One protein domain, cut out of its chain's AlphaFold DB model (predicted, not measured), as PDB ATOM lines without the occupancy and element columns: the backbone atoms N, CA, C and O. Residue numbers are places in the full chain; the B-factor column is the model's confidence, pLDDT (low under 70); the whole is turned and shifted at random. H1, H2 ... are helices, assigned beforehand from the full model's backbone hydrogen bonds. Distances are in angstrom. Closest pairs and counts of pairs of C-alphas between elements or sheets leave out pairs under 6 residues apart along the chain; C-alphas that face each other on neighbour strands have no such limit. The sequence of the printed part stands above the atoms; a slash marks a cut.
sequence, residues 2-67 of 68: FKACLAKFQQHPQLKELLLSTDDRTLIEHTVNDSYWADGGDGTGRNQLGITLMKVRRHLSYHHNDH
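AT A GLANCE: This is residues 2 to 67 of the 68 residues of the protein "Hypothetical protein" of Adineta steineri (UniProt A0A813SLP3). One long helix, H3, makes the long axis; two short helices, H1 and H2, meet at a corner and pack on it, and the long link of residues 21 to 47 folds back to H3's first residue, with a looped head beyond that end. The 66 printed residues hold H1, H2 and H3 in that order, all helix, with no named strand. The whole is only just compact, close to loose, with a radius of gyration of the C-alphas of 12.7 A; it spans 41 by 22 by 16 A.

HOW THE PARTS SIT: H1, residues 2 to 11, and H2, residues 13 to 20, only just touch, and only at the corner by their tight link, with 3 pairs of C-alphas within 8 A; the closest are those of Phe 9 and Lys 16, 4.9 A apart. H3, residues 48 to 65, touches H1 with residues 52 to 56 alone, at a steep tilt of 50 degrees, the same way; the closest C-alphas, of Leu 6 and Val 56, are 5.8 A apart. H3 touches H2 with residues 53 to 61 alone, about perpendicular at 74 degrees; the closest C-alphas, of Leu 20 and Arg 57, are 5.9 A apart. In H1, H2 and H3 every O i to N i+4 pair is within hydrogen-bond range.

IN THESE COORDINATES: H1 begins at C-alpha 2 (-51.777, 24.578, -49.040) and is 14.3 A long; H2 is 10.4 A. H3, 26.2 A, ends at C-alpha 65 (-42.817, 43.105, -48.912).

THE WHOLE: The C-alphas farthest apart, of Asp 42 and His 67, are 41.1 A apart. The printed part has no cut; the link from H2 to H3 is long, and residues 65 to 67 have pLDDT under 70.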
ATOM      1  N   PHE A   2     -52.430  23.256 -48.920       92.00
ATOM      2  CA  PHE A   2     -51.777  24.578 -49.040       92.00
ATOM      3  C   PHE A   2     -52.588  25.636 -49.815       92.00
ATOM      4  O   PHE A   2     -52.847  26.703 -49.275       92.00
ATOM      5  N   LYS A   3     -53.051  25.326 -51.038       92.25
ATOM      6  CA  LYS A   3     -53.829  26.268 -51.869       92.25
ATOM      7  C   LYS A   3     -55.134  26.731 -51.207       92.25
ATOM      8  O   LYS A   3     -55.482  27.897 -51.311       92.25
ATOM      9  N   ALA A   4     -55.834  25.830 -50.514       93.94
ATOM     10  CA  ALA A   4     -57.084  26.152 -49.826       93.94
ATOM     11  C   ALA A   4     -56.833  27.046 -48.603       93.94
ATOM     12  O   ALA A   4     -57.530  28.037 -48.410       93.94
ATOM     13  N   CYS A   5     -55.795  26.739 -47.814       93.19
ATOM     14  CA  CYS A   5     -55.367  27.603 -46.717       93.19
ATOM     15  C   CYS A   5     -54.966  28.984 -47.248       93.19
ATOM     16  O   CYS A   5     -55.467  29.986 -46.756       93.19
ATOM     17  N   LEU A   6     -54.133  29.040 -48.290       94.25
ATOM     18  CA  LEU A   6     -53.712  30.295 -48.909       94.25
ATOM     19  C   LEU A   6     -54.912  31.141 -49.357       94.25
ATOM     20  O   LEU A   6     -54.986  32.305 -48.976       94.25
ATOM     21  N   ALA A   7     -55.870  30.550 -50.076       94.50
ATOM     22  CA  ALA A   7     -57.081  31.244 -50.510       94.50
ATOM     23  C   ALA A   7     -57.876  31.812 -49.323       94.50
ATOM     24  O   ALA A   7     -58.245  32.984 -49.344       94.50
ATOM     25  N   LYS A   8     -58.051  31.032 -48.245       93.31
ATOM     26  CA  LYS A   8     -58.710  31.495 -47.013       93.31
ATOM     27  C   LYS A   8     -58.013  32.730 -46.433       93.31
ATOM     28  O   LYS A   8     -58.665  33.723 -46.137       93.31
ATOM     29  N   PHE A   9     -56.690  32.703 -46.288       94.50
ATOM     30  CA  PHE A   9     -55.959  33.850 -45.738       94.50
ATOM     31  C   PHE A   9     -55.928  35.051 -46.697       94.50
ATOM     32  O   PHE A   9     -55.934  36.188 -46.242       94.50
ATOM     33  N   GLN A  10     -55.965  34.838 -48.015       92.75
ATOM     34  CA  GLN A  10     -56.093  35.928 -48.989       92.75
ATOM     35  C   GLN A  10     -57.478  36.591 -48.954       92.75
ATOM     36  O   GLN A  10     -57.572  37.805 -49.096       92.75
ATOM     37  N   GLN A  11     -58.538  35.810 -48.743       95.25
ATOM     38  CA  GLN A  11     -59.918  36.302 -48.676       95.25
ATOM     39  C   GLN A  11     -60.255  36.993 -47.348       95.25
ATOM     40  O   GLN A  11     -61.201  37.775 -47.289       95.25
ATOM     41  N   HIS A  12     -59.492  36.726 -46.285       95.38
ATOM     42  CA  HIS A  12     -59.742  37.251 -44.944       95.38
ATOM     43  C   HIS A  12     -58.516  38.024 -44.413       95.38
ATOM     44  O   HIS A  12     -57.681  37.434 -43.721       95.38
ATOM     45  N   PRO A  13     -58.410  39.346 -44.679       92.75
ATOM     46  CA  PRO A  13     -57.252  40.165 -44.298       92.75
ATOM     47  C   PRO A  13     -56.886  40.093 -42.812       92.75
ATOM     48  O   PRO A  13     -55.719  39.925 -42.480       92.75
ATOM     49  N   GLN A  14     -57.883  40.090 -41.922       94.88
ATOM     50  CA  GLN A  14     -57.677  39.960 -40.473       94.88
ATOM     51  C   GLN A  14     -56.990  38.639 -40.093       94.88
ATOM     52  O   GLN A  14     -56.111  38.607 -39.236       94.88
ATOM     53  N   LEU A  15     -57.359  37.531 -40.749       94.94
ATOM     54  CA  LEU A  15     -56.719  36.235 -40.513       94.94
ATOM     55  C   LEU A  15     -55.296  36.216 -41.070       94.94
ATOM     56  O   LEU A  15     -54.420  35.587 -40.479       94.94
ATOM     57  N   LYS A  16     -55.057  36.883 -42.207       94.25
ATOM     58  CA  LYS A  16     -53.710  37.046 -42.767       94.25
ATOM     59  C   LYS A  16     -52.816  37.832 -41.814       94.25
ATOM     60  O   LYS A  16     -51.712  37.376 -41.546       94.25
ATOM     61  N   GLU A  17     -53.284  38.959 -41.289       94.62
ATOM     62  CA  GLU A  17     -52.545  39.759 -40.304       94.62
ATOM     63  C   GLU A  17     -52.260  38.956 -39.036       94.62
ATOM     64  O   GLU A  17     -51.123  38.940 -38.573       94.62
ATOM     65  N   LEU A  18     -53.246  38.208 -38.531       95.31
ATOM     66  CA  LEU A  18     -53.057  37.318 -37.387       95.31
ATOM     67  C   LEU A  18     -52.025  36.217 -37.666       95.31
ATOM     68  O   LEU A  18     -51.240  35.870 -36.793       95.31
ATOM     69  N   LEU A  19     -52.007  35.653 -38.877       94.75
ATOM     70  CA  LEU A  19     -51.015  34.646 -39.250       94.75
ATOM     71  C   LEU A  19     -49.612  35.256 -39.372       94.75
ATOM     72  O   LEU A  19     -48.643  34.642 -38.930       94.75
ATOM     73  N   LEU A  20     -49.490  36.449 -39.957       94.00
ATOM     74  CA  LEU A  20     -48.214  37.159 -40.085       94.00
ATOM     75  C   LEU A  20     -47.685  37.634 -38.724       94.00
ATOM     76  O   LEU A  20     -46.483  37.552 -38.494       94.00
ATOM     77  N   SER A  21     -48.559  38.028 -37.793       95.31
ATOM     78  CA  SER A  21     -48.165  38.457 -36.443       95.31
ATOM     79  C   SER A  21     -47.609  37.329 -35.565       95.31
ATOM     80  O   SER A  21     -47.026  37.596 -34.515       95.31
ATOM     81  N   THR A  22     -47.734  36.067 -35.999       94.56
ATOM     82  CA  THR A  22     -47.030  34.938 -35.365       94.56
ATOM     83  C   THR A  22     -45.520  34.986 -35.587       94.56
ATOM     84  O   THR A  22     -44.796  34.285 -34.876       94.56
ATOM     85  N   ASP A  23     -45.056  35.822 -36.524       92.25
ATOM     86  CA  ASP A  23     -43.646  36.050 -36.835       92.25
ATOM     87  C   ASP A  23     -42.908  34.715 -37.047       92.25
ATOM     88  O   ASP A  23     -43.476  33.808 -37.648       92.25
ATOM     89  N   ASP A  24     -41.699  34.525 -36.531       90.62
ATOM     90  CA  ASP A  24     -40.947  33.273 -36.670       90.62
ATOM     91  C   ASP A  24     -41.369  32.140 -35.718       90.62
ATOM     92  O   ASP A  24     -40.758  31.066 -35.710       90.62
ATOM     93  N   ARG A  25     -42.453  32.302 -34.948       94.88
ATOM     94  CA  ARG A  25     -42.897  31.261 -34.005       94.88
ATOM     95  C   ARG A  25     -43.371  30.009 -34.738       94.88
ATOM     96  O   ARG A  25     -44.016  30.075 -35.791       94.88
ATOM     97  N   THR A  26     -43.077  28.851 -34.153       92.50
ATOM     98  CA  THR A  26     -43.578  27.559 -34.625       92.50
ATOM     99  C   THR A  26     -45.059  27.420 -34.292       92.50
ATOM    100  O   THR A  26     -45.466  27.623 -33.151       92.50
ATOM    101  N   LEU A  27     -45.865  27.053 -35.289       92.38
ATOM    102  CA  LEU A  27     -47.281  26.751 -35.097       92.38
ATOM    103  C   LEU A  27     -47.445  25.250 -34.903       92.38
ATOM    104  O   LEU A  27     -47.082  24.478 -35.792       92.38
ATOM    105  N   ILE A  28     -47.982  24.855 -33.753       90.06
ATOM    106  CA  ILE A  28     -48.283  23.466 -33.407       90.06
ATOM    107  C   ILE A  28     -49.782  23.370 -33.186       90.06
ATOM    108  O   ILE A  28     -50.336  24.095 -32.361       90.06
ATOM    109  N   GLU A  29     -50.443  22.507 -33.952       85.69
ATOM    110  CA  GLU A  29     -51.804  22.118 -33.620       85.69
ATOM    111  C   GLU A  29     -51.738  20.991 -32.592       85.69
ATOM    112  O   GLU A  29     -51.177  19.931 -32.869       85.69
ATOM    113  N   HIS A  30     -52.248  21.262 -31.392       86.88
ATOM    114  CA  HIS A  30     -52.181  20.339 -30.270       86.88
ATOM    115  C   HIS A  30     -53.521  19.633 -30.084       86.88
ATOM    116  O   HIS A  30     -54.480  20.229 -29.588       86.88
ATOM    117  N   THR A  31     -53.598  18.368 -30.493       80.94
ATOM    118  CA  THR A  31     -54.761  17.515 -30.222       80.94
ATOM    119  C   THR A  31     -54.378  16.044 -30.196       80.94
ATOM    120  O   THR A  31     -53.626  15.555 -31.035       80.94
ATOM    121  N   VAL A  32     -54.969  15.319 -29.248       78.75
ATOM    122  CA  VAL A  32     -54.841  13.859 -29.109       78.75
ATOM    123  C   VAL A  32     -55.565  13.087 -30.215       78.75
ATOM    124  O   VAL A  32     -55.329  11.898 -30.402       78.75
ATOM    125  N   ASN A  33     -56.463  13.748 -30.951       81.62
ATOM    126  CA  ASN A  33     -57.371  13.082 -31.886       81.62
ATOM    127  C   ASN A  33     -56.810  12.944 -33.310       81.62
ATOM    128  O   ASN A  33     -57.414  12.241 -34.119       81.62
ATOM    129  N   ASP A  34     -55.693  13.604 -33.638       79.94
ATOM    130  CA  ASP A  34     -55.119  13.573 -34.987       79.94
ATOM    131  C   ASP A  34     -53.583  13.634 -34.954       79.94
ATOM    132  O   ASP A  34     -52.982  14.674 -34.714       79.94
ATOM    133  N   SER A  35     -52.919  12.515 -35.234       81.12
ATOM    134  CA  SER A  35     -51.452  12.443 -35.295       81.12
ATOM    135  C   SER A  35     -50.871  12.790 -36.672       81.12
ATOM    136  O   SER A  35     -49.650  12.839 -36.842       81.12
ATOM    137  N   TYR A  36     -51.707  13.022 -37.689       82.62
ATOM    138  CA  TYR A  36     -51.257  13.395 -39.028       82.62
ATOM    139  C   TYR A  36     -51.305  14.914 -39.236       82.62
ATOM    140  O   TYR A  36     -50.326  15.509 -39.697       82.62
ATOM    141  N   TRP A  37     -52.420  15.560 -38.900       86.12
ATOM    142  CA  TRP A  37     -52.568  17.012 -38.997       86.12
ATOM    143  C   TRP A  37     -52.066  17.748 -37.758       86.12
ATOM    144  O   TRP A  37     -51.502  18.835 -37.931       86.12
ATOM    145  N   ALA A  38     -52.157  17.116 -36.587       87.38
ATOM    146  CA  ALA A  38     -51.715  17.645 -35.304       87.38
ATOM    147  C   ALA A  38     -50.487  16.905 -34.762       87.38
ATOM    148  O   ALA A  38     -49.855  16.095 -35.450       87.38
ATOM    149  N   ASP A  39     -50.125  17.225 -33.527       84.44
ATOM    150  CA  ASP A  39     -49.014  16.630 -32.794       84.44
ATOM    151  C   ASP A  39     -49.380  15.357 -32.005       84.44
ATOM    152  O   ASP A  39     -48.534  14.837 -31.284       84.44
ATOM    153  N   GLY A  40     -50.605  14.834 -32.138       80.88
ATOM    154  CA  GLY A  40     -51.046  13.633 -31.417       80.88
ATOM    155  C   GLY A  40     -51.214  13.824 -29.903       80.88
ATOM    156  O   GLY A  40     -51.439  12.847 -29.193       80.88
ATOM    157  N   GLY A  41     -51.118  15.057 -29.392       78.12
ATOM    158  CA  GLY A  41     -51.250  15.403 -27.975       78.12
ATOM    159  C   GLY A  41     -50.036  15.050 -27.109       78.12
ATOM    160  O   GLY A  41     -49.931  15.526 -25.981       78.12
ATOM    161  N   ASP A  42     -49.096  14.266 -27.633       81.69
ATOM    162  CA  ASP A  42     -47.822  13.914 -26.999       81.69
ATOM    163  C   ASP A  42     -46.601  14.463 -27.764       81.69
ATOM    164  O   ASP A  42     -45.458  14.229 -27.370       81.69
ATOM    165  N   GLY A  43     -46.829  15.208 -28.850       79.38
ATOM    166  CA  GLY A  43     -45.772  15.768 -29.689       79.38
ATOM    167  C   GLY A  43     -45.243  14.809 -30.762       79.38
ATOM    168  O   GLY A  43     -44.351  15.196 -31.518       79.38
ATOM    169  N   THR A  44     -45.754  13.575 -30.851       83.31
ATOM    170  CA  THR A  44     -45.288  12.566 -31.824       83.31
ATOM    171  C   THR A  44     -45.954  12.687 -33.196       83.31
ATOM    172  O   THR A  44     -45.478  12.110 -34.181       83.31
ATOM    173  N   GLY A  45     -47.048  13.442 -33.279       86.19
ATOM    174  CA  GLY A  45     -47.766  13.700 -34.517       86.19
ATOM    175  C   GLY A  45     -46.998  14.599 -35.490       86.19
ATOM    176  O   GLY A  45     -46.060  15.315 -35.146       86.19
ATOM    177  N   ARG A  46     -47.399  14.558 -36.762       88.94
ATOM    178  CA  ARG A  46     -46.671  15.210 -37.862       88.94
ATOM    179  C   ARG A  46     -46.904  16.716 -37.952       88.94
ATOM    180  O   ARG A  46     -46.182  17.376 -38.701       88.94
ATOM    181  N   ASN A  47     -47.907  17.252 -37.251       91.06
ATOM    182  CA  ASN A  47     -48.264  18.672 -37.257       91.06
ATOM    183  C   ASN A  47     -48.349  19.252 -38.690       91.06
ATOM    184  O   ASN A  47     -47.868  20.351 -38.999       91.06
ATOM    185  N   GLN A  48     -48.922  18.481 -39.622       92.12
ATOM    186  CA  GLN A  48     -48.949  18.852 -41.036       92.12
ATOM    187  C   GLN A  48     -49.757  20.139 -41.272       92.12
ATOM    188  O   GLN A  48     -49.485  20.856 -42.249       92.12
ATOM    189  N   LEU A  49     -50.701  20.466 -40.380       91.50
ATOM    190  CA  LEU A  49     -51.459  21.714 -40.415       91.50
ATOM    191  C   LEU A  49     -50.568  22.899 -40.048       91.50
ATOM    192  O   LEU A  49     -50.452  23.826 -40.853       91.50
ATOM    193  N   GLY A  50     -49.873  22.836 -38.908       92.81
ATOM    194  CA  GLY A  50     -48.915  23.860 -38.491       92.81
ATOM    195  C   GLY A  50     -47.848  24.116 -39.556       92.81
ATOM    196  O   GLY A  50     -47.620  25.260 -39.957       92.81
ATOM    197  N   ILE A  51     -47.284  23.050 -40.135       93.81
ATOM    198  CA  ILE A  51     -46.327  23.140 -41.252       93.81
ATOM    199  C   ILE A  51     -46.946  23.834 -42.472       93.81
ATOM    200  O   ILE A  51     -46.300  24.661 -43.121       93.81
ATOM    201  N   THR A  52     -48.196  23.510 -42.812       94.88
ATOM    202  CA  THR A  52     -48.889  24.137 -43.947       94.88
ATOM    203  C   THR A  52     -49.118  25.627 -43.698       94.88
ATOM    204  O   THR A  52     -48.868  26.429 -44.597       94.88
ATOM    205  N   LEU A  53     -49.529  26.009 -42.487       95.25
ATOM    206  CA  LEU A  53     -49.741  27.403 -42.094       95.25
ATOM    207  C   LEU A  53     -48.440  28.212 -42.122       95.25
ATOM    208  O   LEU A  53     -48.428  29.310 -42.672       95.25
ATOM    209  N   MET A  54     -47.327  27.648 -41.645       95.94
ATOM    210  CA  MET A  54     -46.010  28.294 -41.725       95.94
ATOM    211  C   MET A  54     -45.548  28.500 -43.178       95.94
ATOM    212  O   MET A  54     -45.004  29.553 -43.517       95.94
ATOM    213  N   LYS A  55     -45.822  27.545 -44.081       95.56
ATOM    214  CA  LYS A  55     -45.569  27.726 -45.523       95.56
ATOM    215  C   LYS A  55     -46.424  28.850 -46.114       95.56
ATOM    216  O   LYS A  55     -45.918  29.641 -46.908       95.56
ATOM    217  N   VAL A  56     -47.704  28.926 -45.738       95.56
ATOM    218  CA  VAL A  56     -48.611  29.998 -46.187       95.56
ATOM    219  C   VAL A  56     -48.137  31.357 -45.669       95.56
ATOM    220  O   VAL A  56     -48.053  32.292 -46.461       95.56
ATOM    221  N   ARG A  57     -47.743  31.453 -44.391       95.88
ATOM    222  CA  ARG A  57     -47.161  32.661 -43.783       95.88
ATOM    223  C   ARG A  57     -45.974  33.170 -44.595       95.88
ATOM    224  O   ARG A  57     -45.969  34.326 -45.004       95.88
ATOM    225  N   ARG A  58     -45.012  32.292 -44.896       94.12
ATOM    226  CA  ARG A  58     -43.826  32.643 -45.690       94.12
ATOM    227  C   ARG A  58     -44.198  33.152 -47.083       94.12
ATOM    228  O   ARG A  58     -43.663  34.162 -47.522       94.12
ATOM    229  N   HIS A  59     -45.133  32.486 -47.759       94.19
ATOM    230  CA  HIS A  59     -45.595  32.916 -49.080       94.19
ATOM    231  C   HIS A  59     -46.274  34.296 -49.039       94.19
ATOM    232  O   HIS A  59     -45.987  35.148 -49.874       94.19
ATOM    233  N   LEU A  60     -47.131  34.541 -48.045       92.31
ATOM    234  CA  LEU A  60     -47.808  35.826 -47.867       92.31
ATOM    235  C   LEU A  60     -46.847  36.951 -47.467       92.31
ATOM    236  O   LEU A  60     -47.067  38.084 -47.882       92.31
ATOM    237  N   SER A  61     -45.808  36.648 -46.686       90.12
ATOM    238  CA  SER A  61     -44.798  37.621 -46.258       90.12
ATOM    239  C   SER A  61     -43.939  38.117 -47.420       90.12
ATOM    240  O   SER A  61     -43.712  39.319 -47.503       90.12
ATOM    241  N   TYR A  62     -43.508  37.237 -48.334       86.19
ATOM    242  CA  TYR A  62     -42.753  37.660 -49.523       86.19
ATOM    243  C   TYR A  62     -43.564  38.647 -50.368       86.19
ATOM    244  O   TYR A  62     -43.132  39.772 -50.584       86.19
ATOM    245  N   HIS A  63     -44.798  38.274 -50.717       79.62
ATOM    246  CA  HIS A  63     -45.678  39.131 -51.512       79.62
ATOM    247  C   HIS A  63     -46.176  40.384 -50.774       79.62
ATOM    248  O   HIS A  63     -46.703  41.292 -51.406       79.62
ATOM    249  N   HIS A  64     -46.069  40.443 -49.445       72.38
ATOM    250  CA  HIS A  64     -46.378  41.659 -48.691       72.38
ATOM    251  C   HIS A  64     -45.247  42.691 -48.784       72.38
ATOM    252  O   HIS A  64     -45.532  43.883 -48.870       72.38
ATOM    253  N   ASN A  65     -43.991  42.235 -48.816       65.12
ATOM    254  CA  ASN A  65     -42.817  43.105 -48.912       65.12
ATOM    255  C   ASN A  65     -42.538  43.602 -50.340       65.12
ATOM    256  O   ASN A  65     -41.891  44.628 -50.482       65.12
ATOM    257  N   ASP A  66     -43.058  42.938 -51.378       61.44
ATOM    258  CA  ASP A  66     -42.951  43.398 -52.777       61.44
ATOM    259  C   ASP A  66     -43.830  44.634 -53.093       61.44
ATOM    260  O   ASP A  66     -43.762  45.184 -54.192       61.44
ATOM    261  N   HIS A  67     -44.683  45.061 -52.153       54.00
ATOM    262  CA  HIS A  67     -45.626  46.176 -52.314       54.00
ATOM    263  C   HIS A  67     -45.311  47.412 -51.443       54.00
ATOM    264  O   HIS A  67     -46.163  48.296 -51.340       54.00
TER     265      HIS A  67